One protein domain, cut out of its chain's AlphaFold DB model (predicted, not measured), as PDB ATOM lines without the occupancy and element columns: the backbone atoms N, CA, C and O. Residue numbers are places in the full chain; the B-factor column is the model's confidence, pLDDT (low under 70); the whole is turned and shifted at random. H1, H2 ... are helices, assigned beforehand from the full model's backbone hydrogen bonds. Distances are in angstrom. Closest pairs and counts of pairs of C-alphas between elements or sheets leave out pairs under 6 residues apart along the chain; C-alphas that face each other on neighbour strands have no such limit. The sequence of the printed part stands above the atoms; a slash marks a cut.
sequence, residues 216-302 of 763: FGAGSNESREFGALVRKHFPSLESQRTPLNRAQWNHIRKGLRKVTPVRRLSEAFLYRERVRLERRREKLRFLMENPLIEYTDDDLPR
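What this domain is: This is residues 216 to 302 of the 763 residues of a protein of Anopheles farauti (UniProt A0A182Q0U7). A long helix, H4, makes one sloping side of a loose, open frame, and a small cluster of three shorter helices, H1, H2 and H3, sits away from it at the other end. The link from H3 climbs to the start of H4, making a peak at which residues 263 to 275 stick out, while residues 290 to 302 fold back from the far end of H4 toward the first printed residues. The printed part has 87 residues with four named helices, in the order H1, H2, H3, H4, and no named strand; its class is all helix. The whole is loose, with a radius of gyration of the C-alphas of 15.8 A and spans of 45 by 34 by 21 A.

Where its parts are: H4, residues 267 to 289, runs 33.1 A from C-alpha 267 at (-146.900, 157.870, 89.282) to C-alpha 289 at (-163.398, 167.569, 62.287). H3, residues 246 to 259, measures 20.2 A. H1, residues 226 to 233, begins with C-alpha 226 at (-137.644, 168.055, 76.024) and measures 10.5 A. H2, residues 236 to 239, measures 5.6 A.

How they stand to each other: H4 is apart from H1, H2 and H3. H3 touches H1 with residues 252 to 256 alone, about perpendicular at 77 degrees; the closest C-alphas, of Leu 229 and Leu 256, are 7.6 A apart. H1 and H2 only just touch, only at the corner by their link, with 3 pairs of C-alphas within 8 A; the closest, of Arg 231 and Glu 238, are 6.3 A apart. H2 and H3 are apart. In H1 and H4 every O i to N i+4 pair is within hydrogen-bond range, in H3 8 of 10 are, and H2 is too short for such a pair.

The domain as a whole: The C-alphas farthest apart, of Ala 247 and Leu 292, are 47.0 A apart. The printed part has no cut. The link from H1 to H2 is tight, and those from H2 to H3 and from H3 to H4 are short. Mean pLDDT of the printed part is 75.6; residues 217 to 227, 236 to 243 and 260 to 263 are under 70.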
ATOM      1  N   PHE A 216    -146.075 165.518  69.551       78.44
ATOM      2  CA  PHE A 216    -144.680 165.357  69.981       78.44
ATOM      3  C   PHE A 216    -143.670 165.941  68.973       78.44
ATOM      4  O   PHE A 216    -142.458 165.906  69.201       78.44
ATOM      5  N   GLY A 217    -144.163 166.441  67.838       68.88
ATOM      6  CA  GLY A 217    -143.363 166.958  66.736       68.88
ATOM      7  C   GLY A 217    -142.741 168.331  67.005       68.88
ATOM      8  O   GLY A 217    -142.946 168.980  68.030       68.88
ATOM      9  N   ALA A 218    -141.963 168.818  66.039       52.97
ATOM     10  CA  ALA A 218    -141.376 170.152  66.086       52.97
ATOM     11  C   ALA A 218    -142.443 171.253  65.896       52.97
ATOM     12  O   ALA A 218    -142.621 171.763  64.794       52.97
ATOM     13  N   GLY A 219    -143.157 171.613  66.966       53.22
ATOM     14  CA  GLY A 219    -144.127 172.715  66.939       53.22
ATOM     15  C   GLY A 219    -145.032 172.835  68.166       53.22
ATOM     16  O   GLY A 219    -145.563 173.913  68.405       53.22
ATOM     17  N   SER A 220    -145.185 171.778  68.965       54.41
ATOM     18  CA  SER A 220    -145.906 171.818  70.238       54.41
ATOM     19  C   SER A 220    -145.023 172.393  71.362       54.41
ATOM     20  O   SER A 220    -143.936 171.896  71.638       54.41
ATOM     21  N   ASN A 221    -145.504 173.431  72.057       57.25
ATOM     22  CA  ASN A 221    -144.996 173.914  73.354       57.25
ATOM     23  C   ASN A 221    -143.465 174.070  73.496       57.25
ATOM     24  O   ASN A 221    -142.815 173.349  74.271       57.25
ATOM     25  N   GLU A 222    -142.900 175.114  72.888       56.44
ATOM     26  CA  GLU A 222    -141.466 175.443  72.982       56.44
ATOM     27  C   GLU A 222    -140.918 175.524  74.426       56.44
ATOM     28  O   GLU A 222    -139.738 175.280  74.682       56.44
ATOM     29  N   SER A 223    -141.775 175.857  75.399       56.47
ATOM     30  CA  SER A 223    -141.399 176.055  76.804       56.47
ATOM     31  C   SER A 223    -141.197 174.773  77.624       56.47
ATOM     32  O   SER A 223    -140.562 174.856  78.680       56.47
ATOM     33  N   ARG A 224    -141.804 173.633  77.259       59.81
ATOM     34  CA  ARG A 224    -141.944 172.483  78.189       59.81
ATOM     35  C   ARG A 224    -141.526 171.131  77.624       59.81
ATOM     36  O   ARG A 224    -141.288 170.218  78.415       59.81
ATOM     37  N   GLU A 225    -141.437 170.984  76.309       66.88
ATOM     38  CA  GLU A 225    -141.095 169.705  75.687       66.88
ATOM     39  C   GLU A 225    -139.574 169.524  75.604       66.88
ATOM     40  O   GLU A 225    -138.830 170.460  75.313       66.88
ATOM     41  N   PHE A 226    -139.084 168.314  75.901       69.56
ATOM     42  CA  PHE A 226    -137.644 168.055  76.024       69.56
ATOM     43  C   PHE A 226    -136.887 168.369  74.728       69.56
ATOM     44  O   PHE A 226    -135.826 168.981  74.791       69.56
ATOM     45  N   GLY A 227    -137.455 168.035  73.564       67.81
ATOM     46  CA  GLY A 227    -136.877 168.387  72.264       67.81
ATOM     47  C   GLY A 227    -136.748 169.900  72.064       67.81
ATOM     48  O   GLY A 227    -135.703 170.371  71.626       67.81
ATOM     49  N   ALA A 228    -137.752 170.684  72.468       70.44
ATOM     50  CA  ALA A 228    -137.681 172.142  72.404       70.44
ATOM     51  C   ALA A 228    -136.646 172.728  73.380       70.44
ATOM     52  O   ALA A 228    -135.883 173.613  72.999       70.44
ATOM     53  N   LEU A 229    -136.543 172.189  74.599       73.12
ATOM     54  CA  LEU A 229    -135.494 172.567  75.553       73.12
ATOM     55  C   LEU A 229    -134.089 172.212  75.038       73.12
ATOM     56  O   LEU A 229    -133.162 172.998  75.222       73.12
ATOM     57  N   VAL A 230    -133.920 171.062  74.375       76.00
ATOM     58  CA  VAL A 230    -132.653 170.686  73.730       76.00
ATOM     59  C   VAL A 230    -132.315 171.671  72.612       76.00
ATOM     60  O   VAL A 230    -131.228 172.231  72.659       76.00
ATOM     61  N   ARG A 231    -133.236 171.974  71.687       74.19
ATOM     62  CA  ARG A 231    -133.012 172.984  70.630       74.19
ATOM     63  C   ARG A 231    -132.653 174.357  71.193       74.19
ATOM     64  O   ARG A 231    -131.679 174.965  70.771       74.19
ATOM     65  N   LYS A 232    -133.393 174.821  72.202       76.12
ATOM     66  CA  LYS A 232    -133.196 176.135  72.829       76.12
ATOM     67  C   LYS A 232    -131.851 176.275  73.548       76.12
ATOM     68  O   LYS A 232    -131.285 177.364  73.563       76.12
ATOM     69  N   HIS A 233    -131.353 175.207  74.174       75.31
ATOM     70  CA  HIS A 233    -130.102 175.240  74.943       75.31
ATOM     71  C   HIS A 233    -128.886 174.688  74.192       75.31
ATOM     72  O   HIS A 233    -127.757 174.960  74.594       75.31
ATOM     73  N   PHE A 234    -129.105 173.929  73.121       78.12
ATOM     74  CA  PHE A 234    -128.083 173.257  72.322       78.12
ATOM     75  C   PHE A 234    -128.478 173.251  70.825       78.12
ATOM     76  O   PHE A 234    -128.628 172.177  70.237       78.12
ATOM     77  N   PRO A 235    -128.654 174.422  70.180       75.19
ATOM     78  CA  PRO A 235    -129.137 174.508  68.794       75.19
ATOM     79  C   PRO A 235    -128.199 173.831  67.781       75.19
ATOM     80  O   PRO A 235    -128.650 173.315  66.763       75.19
ATOM     81  N   SER A 236    -126.901 173.736  68.088       69.81
ATOM     82  CA  SER A 236    -125.913 172.997  67.286       69.81
ATOM     83  C   SER A 236    -126.222 171.500  67.132       69.81
ATOM     84  O   SER A 236    -125.772 170.882  66.166       69.81
ATOM     85  N   LEU A 237    -127.018 170.920  68.039       68.50
ATOM     86  CA  LEU A 237    -127.457 169.524  67.963       68.50
ATOM     87  C   LEU A 237    -128.585 169.304  66.950       68.50
ATOM     88  O   LEU A 237    -128.770 168.181  66.501       68.50
ATOM     89  N   GLU A 238    -129.331 170.342  66.565       59.66
ATOM     90  CA  GLU A 238    -130.410 170.215  65.576       59.66
ATOM     91  C   GLU A 238    -129.859 170.078  64.149       59.66
ATOM     92  O   GLU A 238    -130.376 169.303  63.346       59.66
ATOM     93  N   SER A 239    -128.741 170.752  63.858       52.75
ATOM     94  CA  SER A 239    -127.962 170.558  62.629       52.75
ATOM     95  C   SER A 239    -127.239 169.206  62.563       52.75
ATOM     96  O   SER A 239    -126.922 168.730  61.473       52.75
ATOM     97  N   GLN A 240    -126.967 168.569  63.706       51.31
ATOM     98  CA  GLN A 240    -126.251 167.296  63.769       51.31
ATOM     99  C   GLN A 240    -127.228 166.115  63.803       51.31
ATOM    100  O   GLN A 240    -127.657 165.662  64.858       51.31
ATOM    101  N   ARG A 241    -127.512 165.536  62.626       49.00
ATOM    102  CA  ARG A 241    -128.235 164.251  62.491       49.00
ATOM    103  C   ARG A 241    -127.466 163.032  63.040       49.00
ATOM    104  O   ARG A 241    -127.921 161.901  62.883       49.00
ATOM    105  N   THR A 242    -126.295 163.223  63.641       52.66
ATOM    106  CA  THR A 242    -125.484 162.152  64.224       52.66
ATOM    107  C   THR A 242    -126.059 161.678  65.565       52.66
ATOM    108  O   THR A 242    -126.426 162.499  66.408       52.66
ATOM    109  N   PRO A 243    -126.132 160.356  65.813       62.22
ATOM    110  CA  PRO A 243    -126.646 159.828  67.070       62.22
ATOM    111  C   PRO A 243    -125.725 160.216  68.233       62.22
ATOM    112  O   PRO A 243    -124.538 159.894  68.251       62.22
ATOM    113  N   LEU A 244    -126.287 160.905  69.226       71.00
ATOM    114  CA  LEU A 244    -125.541 161.363  70.395       71.00
ATOM    115  C   LEU A 244    -125.147 160.191  71.300       71.00
ATOM    116  O   LEU A 244    -125.991 159.417  71.760       71.00
ATOM    117  N   ASN A 245    -123.860 160.110  71.632       75.75
ATOM    118  CA  ASN A 245    -123.319 159.132  72.567       75.75
ATOM    119  C   ASN A 245    -123.907 159.361  73.978       75.75
ATOM    120  O   ASN A 245    -124.177 160.488  74.406       75.75
ATOM    121  N   ARG A 246    -124.059 158.288  74.761       72.38
ATOM    122  CA  ARG A 246    -124.497 158.304  76.166       72.38
ATOM    123  C   ARG A 246    -123.752 159.331  77.030       72.38
ATOM    124  O   ARG A 246    -124.369 159.924  77.919       72.38
ATOM    125  N   ALA A 247    -122.462 159.569  76.778       72.06
ATOM    126  CA  ALA A 247    -121.679 160.607  77.455       72.06
ATOM    127  C   ALA A 247    -122.190 162.030  77.139       72.06
ATOM    128  O   ALA A 247    -122.440 162.815  78.058       72.06
ATOM    129  N   GLN A 248    -122.447 162.328  75.862       76.62
ATOM    130  CA  GLN A 248    -123.021 163.597  75.399       76.62
ATOM    131  C   GLN A 248    -124.445 163.778  75.953       76.62
ATOM    132  O   GLN A 248    -124.750 164.809  76.552       76.62
ATOM    133  N   TRP A 249    -125.282 162.735  75.917       79.56
ATOM    134  CA  TRP A 249    -126.601 162.750  76.567       79.56
ATOM    135  C   TRP A 249    -126.537 162.996  78.078       79.56
ATOM    136  O   TRP A 249    -127.398 163.681  78.634       79.56
ATOM    137  N   ASN A 250    -125.536 162.447  78.773       77.50
ATOM    138  CA  ASN A 250    -125.314 162.727  80.191       77.50
ATOM    139  C   ASN A 250    -124.913 164.193  80.419       77.50
ATOM    140  O   ASN A 250    -125.366 164.782  81.403       77.50
ATOM    141  N   HIS A 251    -124.111 164.788  79.531       80.00
ATOM    142  CA  HIS A 251    -123.754 166.207  79.577       80.00
ATOM    143  C   HIS A 251    -124.989 167.100  79.369       80.00
ATOM    144  O   HIS A 251    -125.308 167.906  80.244       80.00
ATOM    145  N   ILE A 252    -125.753 166.877  78.295       80.88
ATOM    146  CA  ILE A 252    -127.002 167.595  77.982       80.88
ATOM    147  C   ILE A 252    -127.988 167.499  79.153       80.88
ATOM    148  O   ILE A 252    -128.469 168.515  79.656       80.88
ATOM    149  N   ARG A 253    -128.228 166.290  79.687       80.50
ATOM    150  CA  ARG A 253    -129.105 166.092  80.855       80.50
ATOM    151  C   ARG A 253    -128.583 166.780  82.122       80.50
ATOM    152  O   ARG A 253    -129.401 167.230  82.922       80.50
ATOM    153  N   LYS A 254    -127.264 166.883  82.337       80.31
ATOM    154  CA  LYS A 254    -126.682 167.665  83.449       80.31
ATOM    155  C   LYS A 254    -126.875 169.173  83.241       80.31
ATOM    156  O   LYS A 254    -127.192 169.854  84.212       80.31
ATOM    157  N   GLY A 255    -126.723 169.676  82.014       78.12
ATOM    158  CA  GLY A 255    -126.969 171.076  81.657       78.12
ATOM    159  C   GLY A 255    -128.430 171.474  81.868       78.12
ATOM    160  O   GLY A 255    -128.718 172.358  82.674       78.12
ATOM    161  N   LEU A 256    -129.361 170.744  81.248       76.44
ATOM    162  CA  LEU A 256    -130.801 171.005  81.360       76.44
ATOM    163  C   LEU A 256    -131.298 170.950  82.811       76.44
ATOM    164  O   LEU A 256    -132.079 171.807  83.208       76.44
ATOM    165  N   ARG A 257    -130.785 170.027  83.642       75.25
ATOM    166  CA  ARG A 257    -131.116 169.952  85.082       75.25
ATOM    167  C   ARG A 257    -130.760 171.208  85.886       75.25
ATOM    168  O   ARG A 257    -131.350 171.392  86.946       75.25
ATOM    169  N   LYS A 258    -129.802 172.027  85.431       75.62
ATOM    170  CA  LYS A 258    -129.459 173.308  86.076       75.62
ATOM    171  C   LYS A 258    -130.453 174.410  85.712       75.62
ATOM    172  O   LYS A 258    -130.785 175.216  86.571       75.62
ATOM    173  N   VAL A 259    -130.905 174.444  84.456       70.81
ATOM    174  CA  VAL A 259    -131.812 175.485  83.940       70.81
ATOM    175  C   VAL A 259    -133.266 175.198  84.303       70.81
ATOM    176  O   VAL A 259    -134.029 176.101  84.632       70.81
ATOM    177  N   THR A 260    -133.669 173.930  84.267       67.56
ATOM    178  CA  THR A 260    -135.016 173.496  84.628       67.56
ATOM    179  C   THR A 260    -134.913 172.242  85.491       67.56
ATOM    180  O   THR A 260    -134.390 171.223  85.027       67.56
ATOM    181  N   PRO A 261    -135.402 172.258  86.746       64.06
ATOM    182  CA  PRO A 261    -135.364 171.075  87.592       64.06
ATOM    183  C   PRO A 261    -136.220 169.975  86.955       64.06
ATOM    184  O   PRO A 261    -137.449 170.046  86.937       64.06
ATOM    185  N   VAL A 262    -135.550 168.955  86.412       62.31
ATOM    186  CA  VAL A 262    -136.200 167.817  85.753       62.31
ATOM    187  C   VAL A 262    -137.175 167.177  86.736       62.31
ATOM    188  O   VAL A 262    -136.772 166.696  87.801       62.31
ATOM    189  N   ARG A 263    -138.465 167.185  86.375       65.12
ATOM    190  CA  ARG A 263    -139.536 166.584  87.176       65.12
ATOM    191  C   ARG A 263    -139.168 165.131  87.476       65.12
ATOM    192  O   ARG A 263    -138.806 164.375  86.576       65.12
ATOM    193  N   ARG A 264    -139.236 164.737  88.751       70.75
ATOM    194  CA  ARG A 264    -139.016 163.339  89.138       70.75
ATOM    195  C   ARG A 264    -140.114 162.488  88.509       70.75
ATOM    196  O   ARG A 264    -141.289 162.816  88.657       70.75
ATOM    197  N   LEU A 265    -139.723 161.398  87.851       75.38
ATOM    198  CA  LEU A 265    -140.654 160.414  87.312       75.38
ATOM    199  C   LEU A 265    -141.415 159.769  88.482       75.38
ATOM    200  O   LEU A 265    -140.864 158.952  89.215       75.38
ATOM    201  N   SER A 266    -142.655 160.197  88.690       80.31
ATOM    202  CA  SER A 266    -143.560 159.681  89.717       80.31
ATOM    203  C   SER A 266    -144.863 159.217  89.079       80.31
ATOM    204  O   SER A 266    -145.213 159.644  87.978       80.31
ATOM    205  N   GLU A 267    -145.608 158.360  89.769       82.81
ATOM    206  CA  GLU A 267    -146.900 157.870  89.282       82.81
ATOM    207  C   GLU A 267    -147.906 159.013  89.071       82.81
ATOM    208  O   GLU A 267    -148.522 159.108  88.013       82.81
ATOM    209  N   ALA A 268    -147.978 159.959  90.013       79.44
ATOM    210  CA  ALA A 268    -148.807 161.156  89.883       79.44
ATOM    211  C   ALA A 268    -148.384 162.059  88.707       79.44
ATOM    212  O   ALA A 268    -149.233 162.697  88.088       79.44
ATOM    213  N   PHE A 269    -147.088 162.114  88.374       83.00
ATOM    214  CA  PHE A 269    -146.605 162.804  87.176       83.00
ATOM    215  C   PHE A 269    -147.042 162.066  85.903       83.00
ATOM    216  O   PHE A 269    -147.667 162.678  85.044       83.00
ATOM    217  N   LEU A 270    -146.816 160.752  85.814       84.31
ATOM    218  CA  LEU A 270    -147.233 159.936  84.668       84.31
ATOM    219  C   LEU A 270    -148.749 159.986  84.425       84.31
ATOM    220  O   LEU A 270    -149.181 160.064  83.278       84.31
ATOM    221  N   TYR A 271    -149.556 159.977  85.487       85.88
ATOM    222  CA  TYR A 271    -151.004 160.153  85.388       85.88
ATOM    223  C   TYR A 271    -151.370 161.527  84.807       85.88
ATOM    224  O   TYR A 271    -152.164 161.605  83.873       85.88
ATOM    225  N   ARG A 272    -150.750 162.607  85.304       84.12
ATOM    226  CA  ARG A 272    -150.978 163.971  84.796       84.12
ATOM    227  C   ARG A 272    -150.582 164.125  83.331       84.12
ATOM    228  O   ARG A 272    -151.342 164.728  82.584       84.12
ATOM    229  N   GLU A 273    -149.445 163.572  82.911       85.12
ATOM    230  CA  GLU A 273    -149.028 163.644  81.504       85.12
ATOM    231  C   GLU A 273    -149.938 162.793  80.595       85.12
ATOM    232  O   GLU A 273    -150.259 163.236  79.499       85.12
ATOM    233  N   ARG A 274    -150.464 161.642  81.054       89.06
ATOM    234  CA  ARG A 274    -151.500 160.886  80.315       89.06
ATOM    235  C   ARG A 274    -152.796 161.681  80.146       89.06
ATOM    236  O   ARG A 274    -153.315 161.750  79.040       89.06
ATOM    237  N   VAL A 275    -153.297 162.298  81.219       89.12
ATOM    238  CA  VAL A 275    -154.498 163.153  81.161       89.12
ATOM    239  C   VAL A 275    -154.258 164.378  80.272       89.12
ATOM    240  O   VAL A 275    -155.148 164.778  79.529       89.12
ATOM    241  N   ARG A 276    -153.053 164.967  80.301       87.25
ATOM    242  CA  ARG A 276    -152.690 166.077  79.408       87.25
ATOM    243  C   ARG A 276    -152.642 165.639  77.944       87.25
ATOM    244  O   ARG A 276    -153.133 166.375  77.095       87.25
ATOM    245  N   LEU A 277    -152.076 164.466  77.658       89.00
ATOM    246  CA  LEU A 277    -152.018 163.910  76.309       89.00
ATOM    247  C   LEU A 277    -153.423 163.634  75.762       89.00
ATOM    248  O   LEU A 277    -153.713 164.054  74.648       89.00
ATOM    249  N   GLU A 278    -154.314 163.017  76.544       91.44
ATOM    250  CA  GLU A 278    -155.674 162.737  76.063       91.44
ATOM    251  C   GLU A 278    -156.473 164.025  75.823       91.44
ATOM    252  O   GLU A 278    -157.052 164.172  74.755       91.44
ATOM    253  N   ARG A 279    -156.367 165.035  76.701       91.12
ATOM    254  CA  ARG A 279    -156.951 166.369  76.449       91.12
ATOM    255  C   ARG A 279    -156.426 167.031  75.173       91.12
ATOM    256  O   ARG A 279    -157.161 167.748  74.500       91.12
ATOM    257  N   ARG A 280    -155.148 166.831  74.831       89.94
ATOM    258  CA  ARG A 280    -154.585 167.320  73.561       89.94
ATOM    259  C   ARG A 280    -155.135 166.544  72.367       89.94
ATOM    260  O   ARG A 280    -155.435 167.171  71.360       89.94
ATOM    261  N   ARG A 281    -155.311 165.223  72.483       91.88
ATOM    262  CA  ARG A 281    -155.953 164.387  71.454       91.88
ATOM    263  C   ARG A 281    -157.414 164.768  71.243       91.88
ATOM    264  O   ARG A 281    -157.810 164.933  70.102       91.88
ATOM    265  N   GLU A 282    -158.189 164.975  72.306       91.94
ATOM    266  CA  GLU A 282    -159.577 165.464  72.249       91.94
ATOM    267  C   GLU A 282    -159.671 166.789  71.477       91.94
ATOM    268  O   GLU A 282    -160.419 166.882  70.504       91.94
ATOM    269  N   LYS A 283    -158.845 167.786  71.833       90.38
ATOM    270  CA  LYS A 283    -158.765 169.048  71.079       90.38
ATOM    271  C   LYS A 283    -158.340 168.827  69.622       90.38
ATOM    272  O   LYS A 283    -158.876 169.472  68.727       90.38
ATOM    273  N   LEU A 284    -157.385 167.929  69.372       90.69
ATOM    274  CA  LEU A 284    -156.894 167.653  68.023       90.69
ATOM    275  C   LEU A 284    -157.973 166.989  67.154       90.69
ATOM    276  O   LEU A 284    -158.184 167.452  66.040       90.69
ATOM    277  N   ARG A 285    -158.712 165.998  67.675       91.88
ATOM    278  CA  ARG A 285    -159.888 165.383  67.024       91.88
ATOM    279  C   ARG A 285    -160.915 166.448  66.637       91.88
ATOM    280  O   ARG A 285    -161.300 166.524  65.476       91.88
ATOM    281  N   PHE A 286    -161.265 167.332  67.572       91.25
ATOM    282  CA  PHE A 286    -162.212 168.420  67.323       91.25
ATOM    283  C   PHE A 286    -161.766 169.355  66.182       91.25
ATOM    284  O   PHE A 286    -162.574 169.696  65.320       91.25
ATOM    285  N   LEU A 287    -160.484 169.735  66.122       90.62
ATOM    286  CA  LEU A 287    -159.947 170.564  65.029       90.62
ATOM    287  C   LEU A 287    -159.787 169.799  63.705       90.62
ATOM    288  O   LEU A 287    -159.879 170.397  62.637       90.62
ATOM    289  N   MET A 288    -159.567 168.483  63.756       90.44
ATOM    290  CA  MET A 288    -159.545 167.610  62.576       90.44
ATOM    291  C   MET A 288    -160.934 167.478  61.931       90.44
ATOM    292  O   MET A 288    -161.024 167.354  60.711       90.44
ATOM    293  N   GLU A 289    -161.999 167.524  62.736       89.06
ATOM    294  CA  GLU A 289    -163.398 167.569  62.287       89.06
ATOM    295  C   GLU A 289    -163.829 168.976  61.844       89.06
ATOM    296  O   GLU A 289    -164.628 169.112  60.917       89.06
ATOM    297  N   ASN A 290    -163.273 170.028  62.458       89.69
ATOM    298  CA  ASN A 290    -163.651 171.426  62.232       89.69
ATOM    299  C   ASN A 290    -162.474 172.270  61.688       89.69
ATOM    300  O   ASN A 290    -162.019 173.199  62.361       89.69
ATOM    301  N   PRO A 291    -161.986 172.013  60.458       83.75
ATOM    302  CA  PRO A 291    -160.769 172.632  59.914       83.75
ATOM    303  C   PRO A 291    -160.874 174.143  59.635       83.75
ATOM    304  O   PRO A 291    -159.881 174.760  59.258       83.75
ATOM    305  N   LEU A 292    -162.063 174.735  59.784       85.62
ATOM    306  CA  LEU A 292    -162.301 176.179  59.664       85.62
ATOM    307  C   LEU A 292    -162.057 176.942  60.979       85.62
ATOM    308  O   LEU A 292    -162.042 178.171  60.969       85.62
ATOM    309  N   ILE A 293    -161.895 176.241  62.107       86.06
ATOM    310  CA  ILE A 293    -161.651 176.865  63.409       86.06
ATOM    311  C   ILE A 293    -160.153 177.136  63.554       86.06
ATOM    312  O   ILE A 293    -159.355 176.218  63.746       86.06
ATOM    313  N   GLU A 294    -159.770 178.410  63.493       79.06
ATOM    314  CA  GLU A 294    -158.419 178.834  63.854       79.06
ATOM    315  C   GLU A 294    -158.225 178.716  65.372       79.06
ATOM    316  O   GLU A 294    -159.044 179.186  66.163       79.06
ATOM    317  N   TYR A 295    -157.137 178.063  65.786       78.12
ATOM    318  CA  TYR A 295    -156.854 177.759  67.185       78.12
ATOM    319  C   TYR A 295    -155.479 178.292  67.578       78.12
ATOM    320  O   TYR A 295    -154.476 177.944  66.957       78.12
ATOM    321  N   THR A 296    -155.435 179.141  68.608       71.69
ATOM    322  CA  THR A 296    -154.261 179.980  68.905       71.69
ATOM    323  C   THR A 296    -153.465 179.565  70.150       71.69
ATOM    324  O   THR A 296    -152.439 180.186  70.417       71.69
ATOM    325  N   ASP A 297    -153.874 178.539  70.914       75.38
ATOM    326  CA  ASP A 297    -153.087 178.121  72.090       75.38
ATOM    327  C   ASP A 297    -151.780 177.415  71.682       75.38
ATOM    328  O   ASP A 297    -151.789 176.464  70.897       75.38
ATOM    329  N   ASP A 298    -150.688 177.740  72.383       71.94
ATOM    330  CA  ASP A 298    -149.368 177.086  72.277       71.94
ATOM    331  C   ASP A 298    -149.369 175.562  72.547       71.94
ATOM    332  O   ASP A 298    -148.350 174.880  72.369       71.94
ATOM    333  N   ASP A 299    -150.482 175.017  73.055       76.25
ATOM    334  CA  ASP A 299    -150.595 173.621  73.479       76.25
ATOM    335  C   ASP A 299    -150.677 172.632  72.291       76.25
ATOM    336  O   ASP A 299    -150.421 171.442  72.497       76.25
ATOM    337  N   LEU A 300    -150.983 173.115  71.075       81.12
ATOM    338  CA  LEU A 300    -151.194 172.332  69.845       81.12
ATOM    339  C   LEU A 300    -150.256 172.746  68.687       81.12
ATOM    340  O   LEU A 300    -149.725 173.854  68.674       81.12
ATOM    341  N   PRO A 301    -150.034 171.866  67.689       78.94
ATOM    342  CA  PRO A 301    -149.240 172.184  66.502       78.94
ATOM    343  C   PRO A 301    -149.950 173.185  65.577       78.94
ATOM    344  O   PRO A 301    -151.122 173.017  65.252       78.94
ATOM    345  N   ARG A 302    -149.202 174.159  65.030       77.31
ATOM    346  CA  ARG A 302    -149.714 175.165  64.065       77.31
ATOM    347  C   ARG A 302    -150.317 174.580  62.777       77.31
ATOM    348  O   ARG A 302    -151.019 175.277  62.058       77.31
TER     349      ARG A 302